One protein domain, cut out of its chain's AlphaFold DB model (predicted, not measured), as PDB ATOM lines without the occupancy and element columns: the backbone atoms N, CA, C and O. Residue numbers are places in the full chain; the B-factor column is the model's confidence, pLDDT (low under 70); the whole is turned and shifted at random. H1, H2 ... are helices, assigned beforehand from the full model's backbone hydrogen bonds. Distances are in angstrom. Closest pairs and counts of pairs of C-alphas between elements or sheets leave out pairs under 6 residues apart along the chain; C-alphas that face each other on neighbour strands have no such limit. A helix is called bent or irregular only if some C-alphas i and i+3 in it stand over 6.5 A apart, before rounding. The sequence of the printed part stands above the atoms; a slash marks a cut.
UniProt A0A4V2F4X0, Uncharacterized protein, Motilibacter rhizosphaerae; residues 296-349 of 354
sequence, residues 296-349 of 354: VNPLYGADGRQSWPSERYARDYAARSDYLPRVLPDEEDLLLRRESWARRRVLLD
ATOM      1  N   VAL A 296    -308.552-283.172-188.242       97.62
ATOM      2  CA  VAL A 296    -307.801-282.424-187.223       97.62
ATOM      3  C   VAL A 296    -306.356-282.917-187.187       97.62
ATOM      4  O   VAL A 296    -306.100-284.118-187.296       97.62
ATOM      5  N   ASN A 297    -305.412-281.985-187.055       98.12
ATOM      6  CA  ASN A 297    -304.000-282.311-186.953       98.12
ATOM      7  C   ASN A 297    -303.756-283.245-185.748       98.12
ATOM      8  O   ASN A 297    -304.137-282.901-184.631       98.12
ATOM      9  N   PRO A 298    -303.075-284.385-185.941       96.56
ATOM     10  CA  PRO A 298    -302.754-285.342-184.885       96.56
ATOM     11  C   PRO A 298    -301.902-284.822-183.727       96.56
ATOM     12  O   PRO A 298    -301.711-285.534-182.747       96.56
ATOM     13  N   LEU A 299    -301.354-283.612-183.834       97.19
ATOM     14  CA  LEU A 299    -300.749-282.919-182.701       97.19
ATOM     15  C   LEU A 299    -301.794-282.514-181.648       97.19
ATOM     16  O   LEU A 299    -301.420-282.255-180.509       97.19
ATOM     17  N   TYR A 300    -303.083-282.461-181.985       97.56
ATOM     18  CA  TYR A 300    -304.155-282.187-181.032       97.56
ATOM     19  C   TYR A 300    -304.715-283.488-180.456       97.56
ATOM     20  O   TYR A 300    -305.253-284.324-181.182       97.56
ATOM     21  N   GLY A 301    -304.593-283.646-179.137       92.56
ATOM     22  CA  GLY A 301    -305.180-284.769-178.412       92.56
ATOM     23  C   GLY A 301    -306.703-284.666-178.288       92.56
ATOM     24  O   GLY A 301    -307.324-283.684-178.692       92.56
ATOM     25  N   ALA A 302    -307.316-285.671-177.657       92.31
ATOM     26  CA  ALA A 302    -308.758-285.679-177.381       92.31
ATOM     27  C   ALA A 302    -309.215-284.524-176.465       92.31
ATOM     28  O   ALA A 302    -310.389-284.170-176.456       92.31
ATOM     29  N   ASP A 303    -308.294-283.928-175.705       94.31
ATOM     30  CA  ASP A 303    -308.521-282.733-174.886       94.31
ATOM     31  C   ASP A 303    -308.396-281.418-175.682       94.31
ATOM     32  O   ASP A 303    -308.486-280.331-175.109       94.31
ATOM     33  N   GLY A 304    -308.153-281.507-176.995       96.19
ATOM     34  CA  GLY A 304    -307.946-280.376-177.892       96.19
ATOM     35  C   GLY A 304    -306.627-279.641-177.661       96.19
ATOM     36  O   GLY A 304    -306.425-278.572-178.234       96.19
ATOM     37  N   ARG A 305    -305.713-280.146-176.825       97.00
ATOM     38  CA  ARG A 305    -304.433-279.480-176.555       97.00
ATOM     39  C   ARG A 305    -303.358-279.990-177.497       97.00
ATOM     40  O   ARG A 305    -303.291-281.177-177.807       97.00
ATOM     41  N   GLN A 306    -302.492-279.076-177.924       96.38
ATOM     42  CA  GLN A 306    -301.320-279.435-178.707       96.38
ATOM     43  C   GLN A 306    -300.342-280.256-177.855       96.38
ATOM     44  O   GLN A 306    -299.971-279.860-176.748       96.38
ATOM     45  N   SER A 307    -299.897-281.375-178.411       95.44
ATOM     46  CA  SER A 307    -298.916-282.290-177.852       95.44
ATOM     47  C   SER A 307    -297.934-282.705-178.943       95.44
ATOM     48  O   SER A 307    -298.313-282.925-180.092       95.44
ATOM     49  N   TRP A 308    -296.655-282.763-178.587       95.50
ATOM     50  CA  TRP A 308    -295.588-283.156-179.501       95.50
ATOM     51  C   TRP A 308    -295.298-284.651-179.327       95.50
ATOM     52  O   TRP A 308    -295.280-285.112-178.184       95.50
ATOM     53  N   PRO A 309    -295.045-285.406-180.413       93.94
ATOM     54  CA  PRO A 309    -294.864-286.860-180.348       93.94
ATOM     55  C   PRO A 309    -293.639-287.275-179.522       93.94
ATOM     56  O   PRO A 309    -293.636-288.333-178.898       93.94
ATOM     57  N   SER A 310    -292.614-286.422-179.461       93.88
ATOM     58  CA  SER A 310    -291.428-286.631-178.634       93.88
ATOM     59  C   SER A 310    -290.765-285.306-178.252       93.88
ATOM     60  O   SER A 310    -290.956-284.278-178.908       93.88
ATOM     61  N   GLU A 311    -289.940-285.318-177.199       93.56
ATOM     62  CA  GLU A 311    -289.145-284.145-176.798       93.56
ATOM     63  C   GLU A 311    -288.210-283.682-177.915       93.56
ATOM     64  O   GLU A 311    -288.013-282.483-178.111       93.56
ATOM     65  N   ARG A 312    -287.633-284.632-178.660       90.00
ATOM     66  CA  ARG A 312    -286.769-284.328-179.799       90.00
ATOM     67  C   ARG A 312    -287.542-283.567-180.868       90.00
ATOM     68  O   ARG A 312    -287.129-282.471-181.220       90.00
ATOM     69  N   TYR A 313    -288.676-284.107-181.307       93.31
ATOM     70  CA  TYR A 313    -289.511-283.460-182.313       93.31
ATOM     71  C   TYR A 313    -289.974-282.066-181.850       93.31
ATOM     72  O   TYR A 313    -289.933-281.104-182.614       93.31
ATOM     73  N   ALA A 314    -290.326-281.910-180.566       94.25
ATOM     74  CA  ALA A 314    -290.663-280.606-179.997       94.25
ATOM     75  C   ALA A 314    -289.502-279.598-180.094       94.25
ATOM     76  O   ALA A 314    -289.729-278.444-180.454       94.25
ATOM     77  N   ARG A 315    -288.260-280.007-179.801       91.06
ATOM     78  CA  ARG A 315    -287.087-279.124-179.950       91.06
ATOM     79  C   ARG A 315    -286.870-278.692-181.396       91.06
ATOM     80  O   ARG A 315    -286.506-277.541-181.616       91.06
ATOM     81  N   ASP A 316    -287.099-279.600-182.338       88.44
ATOM     82  CA  ASP A 316    -286.796-279.377-183.750       88.44
ATOM     83  C   ASP A 316    -287.848-278.465-184.421       88.44
ATOM     84  O   ASP A 316    -287.495-277.629-185.256       88.44
ATOM     85  N   TYR A 317    -289.126-278.551-184.016       92.69
ATOM     86  CA  TYR A 317    -290.226-277.886-184.735       92.69
ATOM     87  C   TYR A 317    -291.081-276.911-183.917       92.69
ATOM     88  O   TYR A 317    -291.655-275.985-184.499       92.69
ATOM     89  N   ALA A 318    -291.180-277.047-182.589       93.69
ATOM     90  CA  ALA A 318    -292.188-276.305-181.820       93.69
ATOM     91  C   ALA A 318    -292.008-274.783-181.885       93.69
ATOM     92  O   ALA A 318    -292.985-274.052-182.034       93.69
ATOM     93  N   ALA A 319    -290.764-274.302-181.815       92.25
ATOM     94  CA  ALA A 319    -290.461-272.871-181.847       92.25
ATOM     95  C   ALA A 319    -290.790-272.208-183.198       92.25
ATOM     96  O   ALA A 319    -290.985-270.998-183.247       92.25
ATOM     97  N   ARG A 320    -290.869-273.002-184.273       93.31
ATOM     98  CA  ARG A 320    -291.121-272.559-185.652       93.31
ATOM     99  C   ARG A 320    -292.554-272.833-186.118       93.31
ATOM    100  O   ARG A 320    -292.868-272.652-187.288       93.31
ATOM    101  N   SER A 321    -293.415-273.301-185.215       96.12
ATOM    102  CA  SER A 321    -294.795-273.704-185.512       96.12
ATOM    103  C   SER A 321    -295.820-272.775-184.854       96.12
ATOM    104  O   SER A 321    -296.853-273.222-184.361       96.12
ATOM    105  N   ASP A 322    -295.531-271.472-184.808       94.50
ATOM    106  CA  ASP A 322    -296.379-270.446-184.178       94.50
ATOM    107  C   ASP A 322    -297.757-270.285-184.849       94.50
ATOM    108  O   ASP A 322    -298.723-269.823-184.235       94.50
ATOM    109  N   TYR A 323    -297.879-270.747-186.091       96.62
ATOM    110  CA  TYR A 323    -299.136-270.857-186.813       96.62
ATOM    111  C   TYR A 323    -300.083-271.921-186.239       96.62
ATOM    112  O   TYR A 323    -301.292-271.821-186.479       96.62
ATOM    113  N   LEU A 324    -299.598-272.877-185.439       97.69
ATOM    114  CA  LEU A 324    -300.429-273.844-184.720       97.69
ATOM    115  C   LEU A 324    -300.860-273.270-183.356       97.69
ATOM    116  O   LEU A 324    -300.017-273.026-182.490       97.69
ATOM    117  N   PRO A 325    -302.167-273.053-183.105       97.19
ATOM    118  CA  PRO A 325    -302.632-272.640-181.788       97.19
ATOM    119  C   PRO A 325    -302.381-273.745-180.750       97.19
ATOM    120  O   PRO A 325    -302.465-274.932-181.057       97.19
ATOM    121  N   ARG A 326    -302.127-273.359-179.492       96.62
ATOM    122  CA  ARG A 326    -301.896-274.309-178.381       96.62
ATOM    123  C   ARG A 326    -303.134-275.125-177.998       96.62
ATOM    124  O   ARG A 326    -303.005-276.185-177.389       96.62
ATOM    125  N   VAL A 327    -304.315-274.589-178.289       97.56
ATOM    126  CA  VAL A 327    -305.618-275.211-178.052       97.56
ATOM    127  C   VAL A 327    -306.370-275.181-179.372       97.56
ATOM    128  O   VAL A 327    -306.344-274.164-180.070       97.56
ATOM    129  N   LEU A 328    -306.995-276.301-179.711       97.56
ATOM    130  CA  LEU A 328    -307.802-276.456-180.902       97.56
ATOM    131  C   LEU A 328    -308.958-275.438-180.872       97.56
ATOM    132  O   LEU A 328    -309.608-275.299-179.830       97.56
ATOM    133  N   PRO A 329    -309.214-274.717-181.977       97.38
ATOM    134  CA  PRO A 329    -310.425-273.916-182.115       97.38
ATOM    135  C   PRO A 329    -311.678-274.786-181.957       97.38
ATOM    136  O   PRO A 329    -311.640-275.988-182.225       97.38
ATOM    137  N   ASP A 330    -312.785-274.189-181.521       96.44
ATOM    138  CA  ASP A 330    -314.053-274.913-181.455       96.44
ATOM    139  C   ASP A 330    -314.558-275.317-182.852       96.44
ATOM    140  O   ASP A 330    -314.084-274.840-183.887       96.44
ATOM    141  N   GLU A 331    -315.510-276.248-182.883       95.50
ATOM    142  CA  GLU A 331    -316.033-276.815-184.128       95.50
ATOM    143  C   GLU A 331    -316.662-275.750-185.042       95.50
ATOM    144  O   GLU A 331    -316.517-275.822-186.263       95.50
ATOM    145  N   GLU A 332    -317.304-274.730-184.466       96.88
ATOM    146  CA  GLU A 332    -317.914-273.640-185.227       96.88
ATOM    147  C   GLU A 332    -316.842-272.800-185.939       96.88
ATOM    148  O   GLU A 332    -316.946-272.566-187.146       96.88
ATOM    149  N   ASP A 333    -315.770-272.407-185.246       97.31
ATOM    150  CA  ASP A 333    -314.662-271.653-185.840       97.31
ATOM    151  C   ASP A 333    -313.869-272.493-186.856       97.31
ATOM    152  O   ASP A 333    -313.481-271.976-187.911       97.31
ATOM    153  N   LEU A 334    -313.689-273.799-186.605       96.56
ATOM    154  CA  LEU A 334    -313.089-274.725-187.572       96.56
ATOM    155  C   LEU A 334    -313.893-274.787-188.879       96.56
ATOM    156  O   LEU A 334    -313.297-274.804-189.958       96.56
ATOM    157  N   LEU A 335    -315.227-274.792-188.803       94.25
ATOM    158  CA  LEU A 335    -316.105-274.804-189.975       94.25
ATOM    159  C   LEU A 335    -316.133-273.447-190.687       94.25
ATOM    160  O   LEU A 335    -315.965-273.396-191.907       94.25
ATOM    161  N   LEU A 336    -316.296-272.348-189.944       96.69
ATOM    162  CA  LEU A 336    -316.376-270.990-190.497       96.69
ATOM    163  C   LEU A 336    -315.074-270.553-191.179       96.69
ATOM    164  O   LEU A 336    -315.111-269.811-192.161       96.69
ATOM    165  N   ARG A 337    -313.919-271.000-190.670       96.00
ATOM    166  CA  ARG A 337    -312.584-270.608-191.155       96.00
ATOM    167  C   ARG A 337    -311.774-271.789-191.685       96.00
ATOM    168  O   ARG A 337    -310.543-271.759-191.651       96.00
ATOM    169  N   ARG A 338    -312.455-272.809-192.214       95.12
ATOM    170  CA  ARG A 338    -311.861-274.076-192.673       95.12
ATOM    171  C   ARG A 338    -310.612-273.900-193.534       95.12
ATOM    172  O   ARG A 338    -309.608-274.554-193.280       95.12
ATOM    173  N   GLU A 339    -310.644-273.010-194.528       94.69
ATOM    174  CA  GLU A 339    -309.496-272.774-195.415       94.69
ATOM    175  C   GLU A 339    -308.291-272.186-194.667       94.69
ATOM    176  O   GLU A 339    -307.161-272.648-194.836       94.69
ATOM    177  N   SER A 340    -308.530-271.210-193.788       95.69
ATOM    178  CA  SER A 340    -307.482-270.610-192.958       95.69
ATOM    179  C   SER A 340    -306.861-271.648-192.022       95.69
ATOM    180  O   SER A 340    -305.636-271.735-191.916       95.69
ATOM    181  N   TRP A 341    -307.685-272.493-191.399       97.69
ATOM    182  CA  TRP A 341    -307.208-273.565-190.529       97.69
ATOM    183  C   TRP A 341    -306.482-274.679-191.283       97.69
ATOM    184  O   TRP A 341    -305.554-275.277-190.734       97.69
ATOM    185  N   ALA A 342    -306.830-274.912-192.548       97.19
ATOM    186  CA  ALA A 342    -306.106-275.833-193.411       97.19
ATOM    187  C   ALA A 342    -304.724-275.299-193.816       97.19
ATOM    188  O   ALA A 342    -303.735-276.025-193.719       97.19
ATOM    189  N   ARG A 343    -304.622-274.014-194.189       96.12
ATOM    190  CA  ARG A 343    -303.332-273.353-194.473       96.12
ATOM    191  C   ARG A 343    -302.391-273.386-193.274       96.12
ATOM    192  O   ARG A 343    -301.210-273.684-193.412       96.12
ATOM    193  N   ARG A 344    -302.940-273.143-192.083       97.44
ATOM    194  CA  ARG A 344    -302.231-273.227-190.798       97.44
ATOM    195  C   ARG A 344    -301.990-274.651-190.317       97.44
ATOM    196  O   ARG A 344    -301.458-274.820-189.229       97.44
ATOM    197  N   ARG A 345    -302.403-275.669-191.075       97.88
ATOM    198  CA  ARG A 345    -302.188-277.080-190.737       97.88
ATOM    199  C   ARG A 345    -302.822-277.510-189.411       97.88
ATOM    200  O   ARG A 345    -302.385-278.488-188.819       97.88
ATOM    201  N   VAL A 346    -303.873-276.817-188.964       98.31
ATOM    202  CA  VAL A 346    -304.771-277.295-187.894       98.31
ATOM    203  C   VAL A 346    -305.729-278.343-188.446       98.31
ATOM    204  O   VAL A 346    -306.046-279.318-187.769       98.31
ATOM    205  N   LEU A 347    -306.137-278.162-189.702       98.12
ATOM    206  CA  LEU A 347    -306.833-279.156-190.503       98.12
ATOM    207  C   LEU A 347    -305.878-279.673-191.588       98.12
ATOM    208  O   LEU A 347    -305.203-278.890-192.254       98.12
ATOM    209  N   LEU A 348    -305.803-280.989-191.762       97.56
ATOM    210  CA  LEU A 348    -304.869-281.668-192.653       97.56
ATOM    211  C   LEU A 348    -305.606-282.559-193.648       97.56
ATOM    212  O   LEU A 348    -306.508-283.305-193.274       97.56
ATOM    213  N   ASP A 349    -305.160-282.535-194.899       95.81
ATOM    214  CA  ASP A 349    -305.443-283.598-195.862       95.81
ATOM    215  C   ASP A 349    -304.432-284.727-195.636       95.81
ATOM    216  O   ASP A 349    -303.309-284.683-196.146       95.81
TER     217      ASP A 349
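What this domain is: This is residues 296 to 349 of the 354 residues of an uncharacterized protein of Motilibacter rhizosphaerae (UniProt A0A4V2F4X0). Three short helices stand toward the two ends of an elongated body made largely of loops: H1 at one end, at the tip of an arm where the chain runs out and folds back, and H2 and H3 at the other end, where they make a corner. Between these ends lie the unnamed stretches, among them much of residues 296 to 310 and the return from H1 toward H2; residues 310 to 316 stick out, of which 311 to 316 belong to H1. The printed part has 54 residues with three named helices, in the order H1, H2, H3, and no named strand. Its class is all helix, though under half of the residues, 22 of 54, are in named elements. The whole is compact, with a radius of gyration of the C-alphas of 11.2 A, and spans 34 by 21 by 18 A.

Where its parts are: The longest helix is H1, residues 311 to 320, which measures 14.7 A from first to last C-alpha. It begins at C-alpha 311, at (-289.145, -284.145, -176.798). H1 is irregular: C-alphas 316 and 319 are 7.7 A apart, against about 5 A in a regular helix. H2, residues 331 to 336, measures 8.6 A and begins at C-alpha 331, at (-316.033, -276.815, -184.128). H3, residues 338 to 343, measures 8.7 A and ends at C-alpha 343, at (-303.332, -273.353, -194.473). Residues 296 to 310, 15 residues before H1, hold no named element.

How they stand to each other: H1 touches no helix. It is apart from H2 and apart from H3, with no C-alpha of H1 within 8 A of either. H2 and H3 are close but not clearly touching, with 1 pair of C-alphas within 8 A. That closest pair is the C-alphas of Leu 334 and Trp 341, 6.7 A apart. Their centres are 10.1 A apart, and their lines are about perpendicular, at 86 degrees. In the backbone, each O i to N i+4 pair inside H2 and H3 is within hydrogen-bond range, while in H1 4 of 6 are.

The domain as a whole: The two C-alphas farthest apart are those of Arg 312 in H1 and Leu 336 in H2, at 34.2 A. The C-alphas of the first and last printed residues, Val 296 and Asp 349, are 9.0 A apart. The printed part has no cut. The link from H1 to H2 is short but not tight, with 10 residues, and the link from H2 to H3 is tight, with 1 residue; there is no long link. The mean pLDDT of the printed part is 95.5, and no printed residue is under 70.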